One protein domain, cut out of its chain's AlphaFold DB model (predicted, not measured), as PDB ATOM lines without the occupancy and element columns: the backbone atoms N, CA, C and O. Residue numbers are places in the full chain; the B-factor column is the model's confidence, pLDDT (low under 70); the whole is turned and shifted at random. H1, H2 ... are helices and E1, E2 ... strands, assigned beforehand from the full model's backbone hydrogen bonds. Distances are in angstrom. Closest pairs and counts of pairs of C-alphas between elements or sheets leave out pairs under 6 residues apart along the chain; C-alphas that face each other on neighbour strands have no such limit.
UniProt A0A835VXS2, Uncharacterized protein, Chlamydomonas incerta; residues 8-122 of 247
ATOM      1  N   ARG A   8      19.125 -31.847 -20.264       49.84
ATOM      2  CA  ARG A   8      19.488 -32.021 -18.851       49.84
ATOM      3  C   ARG A   8      19.690 -30.649 -18.226       49.84
ATOM      4  O   ARG A   8      20.365 -29.792 -18.789       49.84
ATOM      5  N   GLN A   9      19.084 -30.447 -17.063       50.19
ATOM      6  CA  GLN A   9      19.265 -29.235 -16.274       50.19
ATOM      7  C   GLN A   9      20.561 -29.359 -15.479       50.19
ATOM      8  O   GLN A   9      20.742 -30.346 -14.766       50.19
ATOM      9  N   ASN A  10      21.445 -28.371 -15.595       48.31
ATOM     10  CA  ASN A  10      22.637 -28.285 -14.758       48.31
ATOM     11  C   ASN A  10      22.780 -26.842 -14.261       48.31
ATOM     12  O   ASN A  10      23.344 -25.986 -14.943       48.31
ATOM     13  N   GLY A  11      22.180 -26.558 -13.101       59.44
ATOM     14  CA  GLY A  11      22.102 -25.205 -12.544       59.44
ATOM     15  C   GLY A  11      21.340 -24.239 -13.458       59.44
ATOM     16  O   GLY A  11      20.177 -24.478 -13.800       59.44
ATOM     17  N   ASP A  12      22.013 -23.165 -13.869       55.28
ATOM     18  CA  ASP A  12      21.455 -22.118 -14.729       55.28
ATOM     19  C   ASP A  12      21.426 -22.494 -16.212       55.28
ATOM     20  O   ASP A  12      20.971 -21.697 -17.017       55.28
ATOM     21  N   PHE A  13      21.868 -23.687 -16.615       57.38
ATOM     22  CA  PHE A  13      21.936 -24.064 -18.029       57.38
ATOM     23  C   PHE A  13      20.941 -25.165 -18.395       57.38
ATOM     24  O   PHE A  13      20.774 -26.166 -17.686       57.38
ATOM     25  N   ILE A  14      20.293 -24.986 -19.548       61.16
ATOM     26  CA  ILE A  14      19.611 -26.057 -20.273       61.16
ATOM     27  C   ILE A  14      20.639 -26.649 -21.230       61.16
ATOM     28  O   ILE A  14      20.948 -26.053 -22.265       61.16
ATOM     29  N   ASN A  15      21.166 -27.819 -20.878       63.94
ATOM     30  CA  ASN A  15      22.155 -28.502 -21.699       63.94
ATOM     31  C   ASN A  15      21.446 -29.406 -22.691       63.94
ATOM     32  O   ASN A  15      20.635 -30.257 -22.309       63.94
ATOM     33  N   VAL A  16      21.779 -29.221 -23.958       63.34
ATOM     34  CA  VAL A  16      21.438 -30.134 -25.034       63.34
ATOM     35  C   VAL A  16      22.703 -30.918 -25.319       63.34
ATOM     36  O   VAL A  16      23.674 -30.380 -25.849       63.34
ATOM     37  N   SER A  17      22.717 -32.196 -24.941       62.94
ATOM     38  CA  SER A  17      23.799 -33.052 -25.410       62.94
ATOM     39  C   SER A  17      23.819 -33.042 -26.936       62.94
ATOM     40  O   SER A  17      22.788 -32.881 -27.602       62.94
ATOM     41  N   PHE A  18      25.011 -33.196 -27.493       66.38
ATOM     42  CA  PHE A  18      25.189 -33.187 -28.933       66.38
ATOM     43  C   PHE A  18      24.446 -34.346 -29.615       66.38
ATOM     44  O   PHE A  18      23.885 -34.147 -30.688       66.38
ATOM     45  N   ASP A  19      24.310 -35.509 -28.966       63.22
ATOM     46  CA  ASP A  19      23.638 -36.676 -29.563       63.22
ATOM     47  C   ASP A  19      22.154 -36.435 -29.912       63.22
ATOM     48  O   ASP A  19      21.748 -36.713 -31.044       63.22
ATOM     49  N   PRO A  20      21.305 -35.877 -29.022       63.78
ATOM     50  CA  PRO A  20      19.966 -35.434 -29.397       63.78
ATOM     51  C   PRO A  20      19.935 -34.444 -30.564       63.78
ATOM     52  O   PRO A  20      19.016 -34.511 -31.383       63.78
ATOM     53  N   LEU A  21      20.908 -33.529 -30.642       66.19
ATOM     54  CA  LEU A  21      20.981 -32.537 -31.714       66.19
ATOM     55  C   LEU A  21      21.369 -33.191 -33.046       66.19
ATOM     56  O   LEU A  21      20.731 -32.905 -34.056       66.19
ATOM     57  N   LEU A  22      22.336 -34.112 -33.041       65.56
ATOM     58  CA  LEU A  22      22.722 -34.916 -34.203       65.56
ATOM     59  C   LEU A  22      21.536 -35.698 -34.774       65.56
ATOM     60  O   LEU A  22      21.368 -35.775 -35.987       65.56
ATOM     61  N   VAL A  23      20.687 -36.253 -33.907       64.31
ATOM     62  CA  VAL A  23      19.515 -37.030 -34.334       64.31
ATOM     63  C   VAL A  23      18.390 -36.130 -34.853       64.31
ATOM     64  O   VAL A  23      17.715 -36.488 -35.817       64.31
ATOM     65  N   ALA A  24      18.149 -34.984 -34.212       65.19
ATOM     66  CA  ALA A  24      17.028 -34.111 -34.559       65.19
ATOM     67  C   ALA A  24      17.340 -33.165 -35.729       65.19
ATOM     68  O   ALA A  24      16.456 -32.880 -36.537       65.19
ATOM     69  N   CYS A  25      18.569 -32.653 -35.803       72.56
ATOM     70  CA  CYS A  25      19.027 -31.640 -36.756       72.56
ATOM     71  C   CYS A  25      20.507 -31.872 -37.125       72.56
ATOM     72  O   CYS A  25      21.367 -31.068 -36.753       72.56
ATOM     73  N   PRO A  26      20.812 -32.937 -37.890       72.19
ATOM     74  CA  PRO A  26      22.187 -33.350 -38.187       72.19
ATOM     75  C   PRO A  26      23.005 -32.256 -38.877       72.19
ATOM     76  O   PRO A  26      24.161 -32.052 -38.528       72.19
ATOM     77  N   ASN A  27      22.402 -31.491 -39.791       77.19
ATOM     78  CA  ASN A  27      23.099 -30.413 -40.500       77.19
ATOM     79  C   ASN A  27      23.529 -29.279 -39.560       77.19
ATOM     80  O   ASN A  27      24.624 -28.745 -39.698       77.19
ATOM     81  N   LEU A  28      22.679 -28.922 -38.593       78.06
ATOM     82  CA  LEU A  28      22.985 -27.866 -37.629       78.06
ATOM     83  C   LEU A  28      24.002 -28.342 -36.589       78.06
ATOM     84  O   LEU A  28      24.890 -27.583 -36.216       78.06
ATOM     85  N   ALA A  29      23.903 -29.602 -36.160       74.56
ATOM     86  CA  ALA A  29      24.905 -30.227 -35.306       74.56
ATOM     87  C   ALA A  29      26.279 -30.262 -35.995       74.56
ATOM     88  O   ALA A  29      27.277 -29.862 -35.405       74.56
ATOM     89  N   ALA A  30      26.320 -30.678 -37.260       77.62
ATOM     90  CA  ALA A  30      27.551 -30.745 -38.031       77.62
ATOM     91  C   ALA A  30      28.146 -29.352 -38.295       77.62
ATOM     92  O   ALA A  30      29.356 -29.184 -38.174       77.62
ATOM     93  N   ALA A  31      27.308 -28.345 -38.572       81.62
ATOM     94  CA  ALA A  31      27.747 -26.955 -38.668       81.62
ATOM     95  C   ALA A  31      28.332 -26.458 -37.337       81.62
ATOM     96  O   ALA A  31      29.461 -25.989 -37.316       81.62
ATOM     97  N   ALA A  32      27.627 -26.638 -36.215       79.44
ATOM     98  CA  ALA A  32      28.111 -26.231 -34.893       79.44
ATOM     99  C   ALA A  32      29.439 -26.889 -34.512       79.44
ATOM    100  O   ALA A  32      30.322 -26.220 -33.977       79.44
ATOM    101  N   LEU A  33      29.599 -28.172 -34.832       79.00
ATOM    102  CA  LEU A  33      30.848 -28.881 -34.605       79.00
ATOM    103  C   LEU A  33      31.969 -28.349 -35.501       79.00
ATOM    104  O   LEU A  33      33.032 -28.020 -34.991       79.00
ATOM    105  N   ALA A  34      31.724 -28.212 -36.808       81.31
ATOM    106  CA  ALA A  34      32.714 -27.703 -37.754       81.31
ATOM    107  C   ALA A  34      33.178 -26.288 -37.383       81.31
ATOM    108  O   ALA A  34      34.380 -26.029 -37.319       81.31
ATOM    109  N   THR A  35      32.238 -25.393 -37.069       84.38
ATOM    110  CA  THR A  35      32.554 -24.031 -36.632       84.38
ATOM    111  C   THR A  35      33.305 -24.050 -35.298       84.38
ATOM    112  O   THR A  35      34.308 -23.358 -35.152       84.38
ATOM    113  N   GLY A  36      32.890 -24.883 -34.339       80.69
ATOM    114  CA  GLY A  36      33.587 -25.049 -33.063       80.69
ATOM    115  C   GLY A  36      35.035 -25.518 -33.221       80.69
ATOM    116  O   GLY A  36      35.947 -24.914 -32.655       80.69
ATOM    117  N   THR A  37      35.265 -26.542 -34.040       79.94
ATOM    118  CA  THR A  37      36.607 -27.043 -34.358       79.94
ATOM    119  C   THR A  37      37.454 -25.986 -35.064       79.94
ATOM    120  O   THR A  37      38.622 -25.822 -34.719       79.94
ATOM    121  N   HIS A  38      36.877 -25.227 -35.999       84.06
ATOM    122  CA  HIS A  38      37.592 -24.158 -36.694       84.06
ATOM    123  C   HIS A  38      38.032 -23.049 -35.725       84.06
ATOM    124  O   HIS A  38      39.166 -22.583 -35.796       84.06
ATOM    125  N   VAL A  39      37.188 -22.687 -34.752       84.25
ATOM    126  CA  VAL A  39      37.568 -21.734 -33.697       84.25
ATOM    127  C   VAL A  39      38.733 -22.252 -32.864       84.25
ATOM    128  O   VAL A  39      39.674 -21.504 -32.606       84.25
ATOM    129  N   LEU A  40      38.700 -23.521 -32.454       81.56
ATOM    130  CA  LEU A  40      39.801 -24.111 -31.695       81.56
ATOM    131  C   LEU A  40      41.113 -24.077 -32.488       81.56
ATOM    132  O   LEU A  40      42.121 -23.605 -31.964       81.56
ATOM    133  N   GLN A  41      41.083 -24.472 -33.762       83.12
ATOM    134  CA  GLN A  41      42.247 -24.422 -34.651       83.12
ATOM    135  C   GLN A  41      42.796 -22.998 -34.800       83.12
ATOM    136  O   GLN A  41      43.997 -22.785 -34.641       83.12
ATOM    137  N   GLN A  42      41.920 -22.018 -35.028       83.12
ATOM    138  CA  GLN A  42      42.303 -20.613 -35.181       83.12
ATOM    139  C   GLN A  42      42.949 -20.043 -33.911       83.12
ATOM    140  O   GLN A  42      43.829 -19.185 -33.974       83.12
ATOM    141  N   LEU A  43      42.530 -20.532 -32.744       81.00
ATOM    142  CA  LEU A  43      43.085 -20.140 -31.451       81.00
ATOM    143  C   LEU A  43      44.300 -20.982 -31.029       81.00
ATOM    144  O   LEU A  43      44.842 -20.741 -29.948       81.00
ATOM    145  N   GLY A  44      44.731 -21.947 -31.850       80.75
ATOM    146  CA  GLY A  44      45.816 -22.874 -31.519       80.75
ATOM    147  C   GLY A  44      45.496 -23.758 -30.312       80.75
ATOM    148  O   GLY A  44      46.393 -24.116 -29.552       80.75
ATOM    149  N   LEU A  45      44.214 -24.048 -30.090       76.94
ATOM    150  CA  LEU A  45      43.727 -24.863 -28.986       76.94
ATOM    151  C   LEU A  45      43.421 -26.272 -29.490       76.94
ATOM    152  O   LEU A  45      42.738 -26.456 -30.495       76.94
ATOM    153  N   GLU A  46      43.881 -27.274 -28.750       69.56
ATOM    154  CA  GLU A  46      43.479 -28.656 -28.974       69.56
ATOM    155  C   GLU A  46      42.236 -28.954 -28.134       69.56
ATOM    156  O   GLU A  46      42.248 -28.854 -26.908       69.56
ATOM    157  N   GLY A  47      41.145 -29.312 -28.806       57.53
ATOM    158  CA  GLY A  47      39.939 -29.822 -28.167       57.53
ATOM    159  C   GLY A  47      39.364 -30.944 -29.017       57.53
ATOM    160  O   GLY A  47      38.906 -30.707 -30.133       57.53
ATOM    161  N   GLY A  48      39.411 -32.169 -28.497       51.31
ATOM    162  CA  GLY A  48      38.814 -33.361 -29.102       51.31
ATOM    163  C   GLY A  48      38.012 -34.142 -28.061       51.31
ATOM    164  O   GLY A  48      38.462 -34.262 -26.922       51.31
ATOM    165  N   GLY A  49      36.812 -34.618 -28.426       48.19
ATOM    166  CA  GLY A  49      35.868 -35.336 -27.541       48.19
ATOM    167  C   GLY A  49      34.480 -34.672 -27.406       48.19
ATOM    168  O   GLY A  49      34.088 -33.883 -28.265       48.19
ATOM    169  N   ASP A  50      33.747 -34.987 -26.325       51.94
ATOM    170  CA  ASP A  50      32.339 -34.605 -26.109       51.94
ATOM    171  C   ASP A  50      32.099 -33.085 -26.142       51.94
ATOM    172  O   ASP A  50      32.367 -32.352 -25.182       51.94
ATOM    173  N   PHE A  51      31.535 -32.623 -27.255       62.34
ATOM    174  CA  PHE A  51      31.019 -31.273 -27.420       62.34
ATOM    175  C   PHE A  51      29.670 -31.152 -26.708       62.34
ATOM    176  O   PHE A  51      28.760 -31.947 -26.950       62.34
ATOM    177  N   TRP A  52      29.514 -30.149 -25.843       63.31
ATOM    178  CA  TRP A  52      28.212 -29.846 -25.243       63.31
ATOM    179  C   TRP A  52      27.729 -28.495 -25.710       63.31
ATOM    180  O   TRP A  52      28.450 -27.500 -25.646       63.31
ATOM    181  N   LEU A  53      26.473 -28.475 -26.133       68.56
ATOM    182  CA  LEU A  53      25.767 -27.253 -26.416       68.56
ATOM    183  C   LEU A  53      24.829 -26.956 -25.255       68.56
ATOM    184  O   LEU A  53      24.071 -27.819 -24.810       68.56
ATOM    185  N   GLY A  54      24.805 -25.724 -24.778       64.81
ATOM    186  CA  GLY A  54      23.736 -25.329 -23.881       64.81
ATOM    187  C   GLY A  54      23.312 -23.895 -24.076       64.81
ATOM    188  O   GLY A  54      23.960 -23.100 -24.755       64.81
ATOM    189  N   ILE A  55      22.178 -23.587 -23.467       65.62
ATOM    190  CA  ILE A  55      21.622 -22.243 -23.411       65.62
ATOM    191  C   ILE A  55      21.450 -21.899 -21.942       65.62
ATOM    192  O   ILE A  55      20.964 -22.722 -21.159       65.62
ATOM    193  N   LEU A  56      21.864 -20.696 -21.560       60.44
ATOM    194  CA  LEU A  56      21.622 -20.200 -20.209       60.44
ATOM    195  C   LEU A  56      20.106 -19.981 -20.026       60.44
ATOM    196  O   LEU A  56      19.456 -19.308 -20.827       60.44
ATOM    197  N   ARG A  57      19.520 -20.565 -18.978       49.31
ATOM    198  CA  ARG A  57      18.128 -20.339 -18.568       49.31
ATOM    199  C   ARG A  57      17.887 -18.845 -18.432       49.31
ATOM    200  O   ARG A  57      18.708 -18.127 -17.875       49.31
ATOM    201  N   ASN A  58      16.732 -18.403 -18.921       49.91
ATOM    202  CA  ASN A  58      16.280 -17.014 -18.824       49.91
ATOM    203  C   ASN A  58      17.212 -16.008 -19.528       49.91
ATOM    204  O   ASN A  58      17.081 -14.802 -19.353       49.91
ATOM    205  N   SER A  59      18.138 -16.497 -20.355       53.34
ATOM    206  CA  SER A  59      18.826 -15.696 -21.351       53.34
ATOM    207  C   SER A  59      18.453 -16.273 -22.703       53.34
ATOM    208  O   SER A  59      19.008 -17.272 -23.159       53.34
ATOM    209  N   GLY A  60      17.508 -15.630 -23.385       55.69
ATOM    210  CA  GLY A  60      17.149 -16.000 -24.757       55.69
ATOM    211  C   GLY A  60      18.285 -15.793 -25.768       55.69
ATOM    212  O   GLY A  60      18.051 -15.961 -26.962       55.69
ATOM    213  N   ARG A  61      19.470 -15.385 -25.307       63.81
ATOM    214  CA  ARG A  61      20.534 -14.727 -26.067       63.81
ATOM    215  C   ARG A  61      21.917 -15.343 -25.832       63.81
ATOM    216  O   ARG A  61      22.888 -14.880 -26.416       63.81
ATOM    217  N   THR A  62      22.027 -16.353 -24.962       70.44
ATOM    218  CA  THR A  62      23.323 -16.940 -24.593       70.44
ATOM    219  C   THR A  62      23.392 -18.407 -24.975       70.44
ATOM    220  O   THR A  62      22.736 -19.246 -24.354       70.44
ATOM    221  N   VAL A  63      24.232 -18.711 -25.960       76.75
ATOM    222  CA  VAL A  63      24.659 -20.074 -26.292       76.75
ATOM    223  C   VAL A  63      26.031 -20.298 -25.693       76.75
ATOM    224  O   VAL A  63      26.861 -19.393 -25.687       76.75
ATOM    225  N   TRP A  64      26.304 -21.502 -25.214       77.19
ATOM    226  CA  TRP A  64      27.658 -21.876 -24.853       77.19
ATOM    227  C   TRP A  64      28.055 -23.203 -25.478       77.19
ATOM    228  O   TRP A  64      27.243 -24.122 -25.619       77.19
ATOM    229  N   TRP A  65      29.317 -23.256 -25.881       81.75
ATOM    230  CA  TRP A  65      30.000 -24.419 -26.409       81.75
ATOM    231  C   TRP A  65      30.995 -24.888 -25.364       81.75
ATOM    232  O   TRP A  65      31.860 -24.125 -24.928       81.75
ATOM    233  N   HIS A  66      30.858 -26.139 -24.958       79.44
ATOM    234  CA  HIS A  66      31.856 -26.817 -24.159       79.44
ATOM    235  C   HIS A  66      32.727 -27.658 -25.067       79.44
ATOM    236  O   HIS A  66      32.213 -28.516 -25.789       79.44
ATOM    237  N   PHE A  67      34.031 -27.460 -24.955       77.06
ATOM    238  CA  PHE A  67      35.008 -28.335 -25.559       77.06
ATOM    239  C   PHE A  67      35.751 -29.113 -24.468       77.06
ATOM    240  O   PHE A  67      35.989 -28.598 -23.367       77.06
ATOM    241  N   PRO A  68      36.136 -30.358 -24.767       67.69
ATOM    242  CA  PRO A  68      37.013 -31.154 -23.920       67.69
ATOM    243  C   PRO A  68      38.288 -30.399 -23.560       67.69
ATOM    244  O   PRO A  68      38.756 -29.543 -24.305       67.69
ATOM    245  N   GLY A  69      38.829 -30.704 -22.384       68.75
ATOM    246  CA  GLY A  69      39.918 -29.918 -21.813       68.75
ATOM    247  C   GLY A  69      39.444 -28.656 -21.094       68.75
ATOM    248  O   GLY A  69      40.270 -27.813 -20.788       68.75
ATOM    249  N   GLY A  70      38.145 -28.509 -20.797       72.06
ATOM    250  CA  GLY A  70      37.623 -27.416 -19.965       72.06
ATOM    251  C   GLY A  70      37.638 -26.054 -20.658       72.06
ATOM    252  O   GLY A  70      37.766 -25.023 -19.993       72.06
ATOM    253  N   ILE A  71      37.534 -26.049 -21.987       78.19
ATOM    254  CA  ILE A  71      37.424 -24.832 -22.786       78.19
ATOM    255  C   ILE A  71      35.938 -24.526 -22.978       78.19
ATOM    256  O   ILE A  71      35.161 -25.374 -23.413       78.19
ATOM    257  N   TYR A  72      35.542 -23.294 -22.676       80.38
ATOM    258  CA  TYR A  72      34.165 -22.831 -22.822       80.38
ATOM    259  C   TYR A  72      34.141 -21.632 -23.750       80.38
ATOM    260  O   TYR A  72      34.874 -20.673 -23.519       80.38
ATOM    261  N   ILE A  73      33.270 -21.649 -24.752       82.44
ATOM    262  CA  ILE A  73      32.988 -20.475 -25.575       82.44
ATOM    263  C   ILE A  73      31.552 -20.058 -25.302       82.44
ATOM    264  O   ILE A  73      30.628 -20.807 -25.601       82.44
ATOM    265  N   ALA A  74      31.359 -18.880 -24.716       80.88
ATOM    266  CA  ALA A  74      30.041 -18.297 -24.526       80.88
ATOM    267  C   ALA A  74      29.792 -17.241 -25.604       80.88
ATOM    268  O   ALA A  74      30.582 -16.314 -25.795       80.88
ATOM    269  N   ILE A  75      28.684 -17.406 -26.309       83.50
ATOM    270  CA  ILE A  75      28.244 -16.589 -27.429       83.50
ATOM    271  C   ILE A  75      27.006 -15.847 -26.948       83.50
ATOM    272  O   ILE A  75      25.967 -16.455 -26.684       83.50
ATOM    273  N   THR A  76      27.149 -14.537 -26.793       75.25
ATOM    274  CA  THR A  76      26.112 -13.642 -26.278       75.25
ATOM    275  C   THR A  76      25.821 -12.535 -27.287       75.25
ATOM    276  O   THR A  76      26.608 -12.282 -28.205       75.25
ATOM    277  N   ASP A  77      24.743 -11.789 -27.070       69.19
ATOM    278  CA  ASP A  77      24.461 -10.559 -27.822       69.19
ATOM    279  C   ASP A  77      25.589  -9.527 -27.718       69.19
ATOM    280  O   ASP A  77      25.855  -8.787 -28.668       69.19
ATOM    281  N   HIS A  78      26.283  -9.510 -26.579       68.38
ATOM    282  CA  HIS A  78      27.387  -8.597 -26.295       68.38
ATOM    283  C   HIS A  78      28.720  -9.045 -26.910       68.38
ATOM    284  O   HIS A  78      29.695  -8.299 -26.852       68.38
ATOM    285  N   GLY A  79      28.764 -10.233 -27.515       76.88
ATOM    286  CA  GLY A  79      29.942 -10.765 -28.186       76.88
ATOM    287  C   GLY A  79      30.288 -12.182 -27.751       76.88
ATOM    288  O   GLY A  79      29.546 -12.850 -27.022       76.88
ATOM    289  N   LEU A  80      31.437 -12.639 -28.239       84.56
ATOM    290  CA  LEU A  80      31.976 -13.958 -27.958       84.56
ATOM    291  C   LEU A  80      33.004 -13.866 -26.835       84.56
ATOM    292  O   LEU A  80      33.838 -12.964 -26.804       84.56
ATOM    293  N   THR A  81      32.976 -14.829 -25.924       86.62
ATOM    294  CA  THR A  81      33.963 -14.952 -24.853       86.62
ATOM    295  C   THR A  81      34.461 -16.380 -24.769       86.62
ATOM    296  O   THR A  81      33.700 -17.319 -24.992       86.62
ATOM    297  N   ILE A  82      35.738 -16.543 -24.440       85.75
ATOM    298  CA  ILE A  82      36.360 -17.836 -24.197       85.75
ATOM    299  C   ILE A  82      36.880 -17.906 -22.769       85.75
ATOM    300  O   ILE A  82      37.517 -16.976 -22.276       85.75
ATOM    301  N   LYS A  83      36.631 -19.028 -22.106       82.75
ATOM    302  CA  LYS A  83      37.244 -19.392 -20.834       82.75
ATOM    303  C   LYS A  83      38.104 -20.627 -21.053       82.75
ATOM    304  O   LYS A  83      37.644 -21.608 -21.634       82.75
ATOM    305  N   ARG A  84      39.345 -20.558 -20.587       81.50
ATOM    306  CA  ARG A  84      40.325 -21.640 -20.679       81.50
ATOM    307  C   ARG A  84      40.400 -22.416 -19.354       81.50
ATOM    308  O   ARG A  84      39.999 -21.892 -18.310       81.50
ATOM    309  N   PRO A  85      40.900 -23.664 -19.378       72.31
ATOM    310  CA  PRO A  85      41.029 -24.502 -18.181       72.31
ATOM    311  C   PRO A  85      42.060 -24.006 -17.168       72.31
ATOM    312  O   PRO A  85      42.008 -24.397 -16.006       72.31
ATOM    313  N   ASP A  86      42.979 -23.138 -17.586       74.19
ATOM    314  CA  ASP A  86      44.016 -22.528 -16.747       74.19
ATOM    315  C   ASP A  86      43.456 -21.600 -15.648       74.19
ATOM    316  O   ASP A  86      44.215 -21.024 -14.872       74.19
ATOM    317  N   GLY A  87      42.129 -21.452 -15.569       65.62
ATOM    318  CA  GLY A  87      41.454 -20.613 -14.585       65.62
ATOM    319  C   GLY A  87      41.569 -19.124 -14.894       65.62
ATOM    320  O   GLY A  87      41.164 -18.306 -14.066       65.62
ATOM    321  N   SER A  88      42.094 -18.764 -16.069       75.12
ATOM    322  CA  SER A  88      42.160 -17.375 -16.500       75.12
ATOM    323  C   SER A  88      40.758 -16.778 -16.653       75.12
ATOM    324  O   SER A  88      39.768 -17.463 -16.947       75.12
ATOM    325  N   SER A  89      40.665 -15.474 -16.387       76.06
ATOM    326  CA  SER A  89      39.423 -14.725 -16.561       76.06
ATOM    327  C   SER A  89      38.914 -14.873 -17.998       76.06
ATOM    328  O   SER A  89      39.733 -14.863 -18.922       76.06
ATOM    329  N   PRO A  90      37.587 -14.971 -18.217       80.00
ATOM    330  CA  PRO A  90      37.027 -15.046 -19.558       80.00
ATOM    331  C   PRO A  90      37.553 -13.913 -20.443       80.00
ATOM    332  O   PRO A  90      37.504 -12.742 -20.061       80.00
ATOM    333  N   GLN A  91      38.055 -14.265 -21.622       82.81
ATOM    334  CA  GLN A  91      38.599 -13.319 -22.585       82.81
ATOM    335  C   GLN A  91      37.585 -13.087 -23.704       82.81
ATOM    336  O   GLN A  91      37.025 -14.041 -24.240       82.81
ATOM    337  N   ALA A  92      37.358 -11.829 -24.080       85.06
ATOM    338  CA  ALA A  92      36.557 -11.511 -25.256       85.06
ATOM    339  C   ALA A  92      37.289 -11.973 -26.523       85.06
ATOM    340  O   ALA A  92      38.446 -11.608 -26.748       85.06
ATOM    341  N   LEU A  93      36.603 -12.767 -27.341       83.94
ATOM    342  CA  LEU A  93      37.041 -13.103 -28.685       83.94
ATOM    343  C   LEU A  93      36.609 -11.976 -29.611       83.94
ATOM    344  O   LEU A  93      35.441 -11.590 -29.633       83.94
ATOM    345  N   THR A  94      37.561 -11.437 -30.362       84.31
ATOM    346  CA  THR A  94      37.307 -10.333 -31.292       84.31
ATOM    347  C   THR A  94      37.358 -10.809 -32.733       84.31
ATOM    348  O   THR A  94      38.059 -11.764 -33.070       84.31
ATOM    349  N   GLU A  95      36.670 -10.082 -33.606       83.19
ATOM    350  CA  GLU A  95      36.703 -10.295 -35.054       83.19
ATOM    351  C   GLU A  95      38.138 -10.295 -35.607       83.19
ATOM    352  O   GLU A  95      38.472 -11.088 -36.474       83.19
ATOM    353  N   LYS A  96      39.044  -9.488 -35.037       79.75
ATOM    354  CA  LYS A  96      40.463  -9.472 -35.431       79.75
ATOM    355  C   LYS A  96      41.204 -10.780 -35.139       79.75
ATOM    356  O   LYS A  96      42.192 -11.064 -35.802       79.75
ATOM    357  N   GLN A  97      40.773 -11.538 -34.130       82.06
ATOM    358  CA  GLN A  97      41.407 -12.805 -33.751       82.06
ATOM    359  C   GLN A  97      40.868 -13.980 -34.570       82.06
ATOM    360  O   GLN A  97      41.626 -14.881 -34.916       82.06
ATOM    361  N   LEU A  98      39.570 -13.970 -34.873       82.69
ATOM    362  CA  LEU A  98      38.905 -15.067 -35.583       82.69
ATOM    363  C   LEU A  98      38.800 -14.838 -37.096       82.69
ATOM    364  O   LEU A  98      38.647 -15.792 -37.849       82.69
ATOM    365  N   GLY A  99      38.915 -13.591 -37.539       84.50
ATOM    366  CA  GLY A  99      38.532 -13.158 -38.875       84.50
ATOM    367  C   GLY A  99      37.024 -12.864 -38.968       84.50
ATOM    368  O   GLY A  99      36.236 -13.480 -38.245       84.50
ATOM    369  N   PRO A 100      36.611 -11.943 -39.860       80.81
ATOM    370  CA  PRO A 100      35.209 -11.545 -40.034       80.81
ATOM    371  C   PRO A 100      34.296 -12.730 -40.350       80.81
ATOM    372  O   PRO A 100      33.274 -12.919 -39.699       80.81
ATOM    373  N   GLU A 101      34.705 -13.578 -41.295       84.06
ATOM    374  CA  GLU A 101      33.875 -14.687 -41.772       84.06
ATOM    375  C   GLU A 101      33.568 -15.705 -40.672       84.06
ATOM    376  O   GLU A 101      32.417 -16.091 -40.487       84.06
ATOM    377  N   LEU A 102      34.584 -16.116 -39.906       82.00
ATOM    378  CA  LEU A 102      34.403 -17.073 -38.818       82.00
ATOM    379  C   LEU A 102      33.610 -16.451 -37.664       82.00
ATOM    380  O   LEU A 102      32.780 -17.124 -37.054       82.00
ATOM    381  N   TYR A 103      33.835 -15.169 -37.374       81.44
ATOM    382  CA  TYR A 103      33.091 -14.453 -36.342       81.44
ATOM    383  C   TYR A 103      31.586 -14.413 -36.656       81.44
ATOM    384  O   TYR A 103      30.767 -14.730 -35.788       81.44
ATOM    385  N   ASP A 104      31.225 -14.102 -37.901       84.81
ATOM    386  CA  ASP A 104      29.835 -14.099 -38.364       84.81
ATOM    387  C   ASP A 104      29.242 -15.511 -38.444       84.81
ATOM    388  O   ASP A 104      28.095 -15.718 -38.035       84.81
ATOM    389  N   GLU A 105      30.019 -16.506 -38.888       84.31
ATOM    390  CA  GLU A 105      29.588 -17.908 -38.936       84.31
ATOM    391  C   GLU A 105      29.183 -18.414 -37.542       84.31
ATOM    392  O   GLU A 105      28.104 -18.994 -37.380       84.31
ATOM    393  N   ILE A 106      29.984 -18.123 -36.508       83.88
ATOM    394  CA  ILE A 106      29.666 -18.510 -35.126       83.88
ATOM    395  C   ILE A 106      28.350 -17.879 -34.668       83.88
ATOM    396  O   ILE A 106      27.513 -18.567 -34.074       83.88
ATOM    397  N   ARG A 107      28.139 -16.585 -34.942       82.19
ATOM    398  CA  ARG A 107      26.894 -15.900 -34.559       82.19
ATOM    399  C   ARG A 107      25.691 -16.474 -35.302       82.19
ATOM    400  O   ARG A 107      24.655 -16.699 -34.678       82.19
ATOM    401  N   GLY A 108      25.835 -16.765 -36.595       82.94
ATOM    402  CA  GLY A 108      24.786 -17.383 -37.405       82.94
ATOM    403  C   GLY A 108      24.378 -18.759 -36.875       82.94
ATOM    404  O   GLY A 108      23.191 -19.022 -36.661       82.94
ATOM    405  N   VAL A 109      25.354 -19.621 -36.582       81.69
ATOM    406  CA  VAL A 109      25.093 -20.954 -36.023       81.69
ATOM    407  C   VAL A 109      24.485 -20.864 -34.621       81.69
ATOM    408  O   VAL A 109      23.517 -21.569 -34.326       81.69
ATOM    409  N   ALA A 110      24.988 -19.970 -33.766       79.44
ATOM    410  CA  ALA A 110      24.427 -19.745 -32.435       79.44
ATOM    411  C   ALA A 110      22.963 -19.289 -32.496       79.44
ATOM    412  O   ALA A 110      22.129 -19.805 -31.750       79.44
ATOM    413  N   GLN A 111      22.623 -18.387 -33.420       78.81
ATOM    414  CA  GLN A 111      21.251 -17.918 -33.592       78.81
ATOM    415  C   GLN A 111      20.304 -19.052 -34.007       78.81
ATOM    416  O   GLN A 111      19.234 -19.214 -33.416       78.81
ATOM    417  N   LEU A 112      20.714 -19.893 -34.962       78.25
ATOM    418  CA  LEU A 112      19.923 -21.054 -35.391       78.25
ATOM    419  C   LEU A 112      19.677 -22.043 -34.243       78.25
ATOM    420  O   LEU A 112      18.585 -22.605 -34.118       78.25
ATOM    421  N   LEU A 113      20.679 -22.240 -33.385       76.69
ATOM    422  CA  LEU A 113      20.573 -23.088 -32.201       76.69
ATOM    423  C   LEU A 113      19.620 -22.506 -31.149       76.69
ATOM    424  O   LEU A 113      18.801 -23.247 -30.596       76.69
ATOM    425  N   LEU A 114      19.680 -21.192 -30.907       74.81
ATOM    426  CA  LEU A 114      18.733 -20.495 -30.030       74.81
ATOM    427  C   LEU A 114      17.299 -20.647 -30.537       74.81
ATOM    428  O   LEU A 114      16.413 -21.016 -29.766       74.81
ATOM    429  N   ASP A 115      17.067 -20.413 -31.827       74.56
ATOM    430  CA  ASP A 115      15.732 -20.478 -32.422       74.56
ATOM    431  C   ASP A 115      15.139 -21.889 -32.358       74.56
ATOM    432  O   ASP A 115      13.957 -22.068 -32.040       74.56
ATOM    433  N   LEU A 116      15.960 -22.910 -32.615       71.50
ATOM    434  CA  LEU A 116      15.557 -24.307 -32.481       71.50
ATOM    435  C   LEU A 116      15.153 -24.633 -31.044       71.50
ATOM    436  O   LEU A 116      14.140 -25.297 -30.806       71.50
ATOM    437  N   MET A 117      15.910 -24.129 -30.078       67.38
ATOM    438  CA  MET A 117      15.633 -24.363 -28.671       67.38
ATOM    439  C   MET A 117      14.410 -23.613 -28.168       67.38
ATOM    440  O   MET A 117      13.606 -24.217 -27.461       67.38
ATOM    441  N   ARG A 118      14.192 -22.362 -28.592       67.81
ATOM    442  CA  ARG A 118      12.944 -21.623 -28.320       67.81
ATOM    443  C   ARG A 118      11.724 -22.382 -28.841       67.81
ATOM    444  O   ARG A 118      10.703 -22.459 -28.159       67.81
ATOM    445  N   LYS A 119      11.828 -22.991 -30.026       66.06
ATOM    446  CA  LYS A 119      10.771 -23.855 -30.575       66.06
ATOM    447  C   LYS A 119      10.585 -25.124 -29.739       66.06
ATOM    448  O   LYS A 119       9.447 -25.499 -29.459       66.06
ATOM    449  N   ALA A 120      11.671 -25.758 -29.296       60.44
ATOM    450  CA  ALA A 120      11.619 -26.967 -28.473       60.44
ATOM    451  C   ALA A 120      11.047 -26.722 -27.060       60.44
ATOM    452  O   ALA A 120      10.362 -27.593 -26.522       60.44
ATOM    453  N   THR A 121      11.282 -25.544 -26.471       57.69
ATOM    454  CA  THR A 121      10.750 -25.143 -25.155       57.69
ATOM    455  C   THR A 121       9.366 -24.485 -25.218       57.69
ATOM    456  O   THR A 121       8.805 -24.146 -24.175       57.69
ATOM    457  N   GLY A 122       8.771 -24.364 -26.411       51.19
ATOM    458  CA  GLY A 122       7.396 -23.889 -26.589       51.19
ATOM    459  C   GLY A 122       7.231 -22.368 -26.555       51.19
ATOM    460  O   GLY A 122       6.162 -21.894 -26.181       51.19
TER     461      GLY A 122
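This is residues 8 to 122 of the 247 residues of an uncharacterized protein of Chlamydomonas incerta (UniProt A0A835VXS2). One strongly twisted sheet of seven strands has two long helices, H2 and H4, lying side by side over one face, while its other face is bare of helices. The hairpin E1 and E2 at one edge turns away from the helices; short H1 leads into H2 near that end, and the four-residue H3 sits at the far end between E7 and H4. The printed part has 115 residues, with four named helices and seven named strands in the order E1 E2 H1 H2 E3 E4 E5 E6 E7 H3 H4; the sheet's order is E1 - E2 - E3 - E4 - E5 - E6 - E7, all antiparallel. The class is mixed, helices and strands. The whole is compact, with a radius of gyration of the C-alphas of 13.2 A and spans of 37 by 28 by 28 A.

Find C-alpha 8 at (19.488, -32.021, -18.851), where E1, residues 8 to 10, begins. E2 follows at residues 13 to 17, then H1 at residues 18 to 24. Look next for C-alpha 26 at (22.187, -33.350, -38.187); from there H2, residues 26 to 42, runs 24.0 A to C-alpha 42. E3 is residues 52 to 56, 12.7 A long, and E4 is residues 63 to 67, 13.3 A long. E5, residues 71 to 76, is the longest strand by residues, at 16.3 A, and E6 is residues 79 to 83, 13.5 A long. E7 is residues 91 to 93 and H3 residues 95 to 98. H4, residues 100 to 120, spans 30.5 A and ends with C-alpha 120 at (11.619, -26.967, -28.473).

Start at the edge strand E1, which forms a hairpin with E2; N 8 and O 15 are 3.0 A apart, within hydrogen-bond range. E2 is the antiparallel neighbour of E3, with N 16 and O 53 at 2.8 A. From there E3 E4 E5 E6 E7 make a meander, each strand the antiparallel neighbour of the one before. Look for N 64 and O 54 at 2.9 A between E3 and E4, N 65 and O 73 at 2.8 A between E4 and E5, N 74 and O 81 at 2.8 A between E5 and E6, and N 82 and O 91 at 2.8 A between E6 and the edge strand E7. H2 and H4 lie on the same face of the sheet, in two layers, helices on one face of a sheet. H2 has a height over the sheet of 10.1 A and runs across the strands, at 66 degrees to E5 on the local plane. H4 has a height over the sheet of 9.4 A and also runs across the strands, at 67 degrees to E4 on the local plane; its closest C-alphas to E4 are those of Ala 110 and Val 63, 6.2 A apart. H2 and H4 touch, closest at the C-alphas of Ala 32 and Val 109, 6.2 A apart; they run opposite ways at a tilt of 35.3 degrees, only just steep. H2 is the hub, touching three other helices. With its residues 28 to 30 alone it touches H1, closest at the C-alphas of Leu 22 and Ala 29, 5.3 A apart; this helical hairpin has a shallow tilt of 33 degrees, only just short of steep. H1 only grazes the sheet, with its residues 18 to 21. H2 and H3 only just touch, with 3 pairs of C-alphas within 8 A, the closest those of Gln 42 and Leu 98 at 6.5 A. H3 is not on the sheet, and H1 and H4 are apart. In H1, H2 and H4 every O i to N i+4 pair is within hydrogen-bond range; H3 is too short for such a pair.

The two C-alphas farthest apart are those of Gly 44 and Gly 122, at 38.7 A. The printed part has no cut, and no link is long; H2 to E3, E3 to E4 and E6 to E7 are short links, and the others are tight. The mean pLDDT of the printed part is 72.6; look for values under 70 at residues 8 to 24, 46 to 61, 68 to 69, 77 to 78, 87 and 117 to 122.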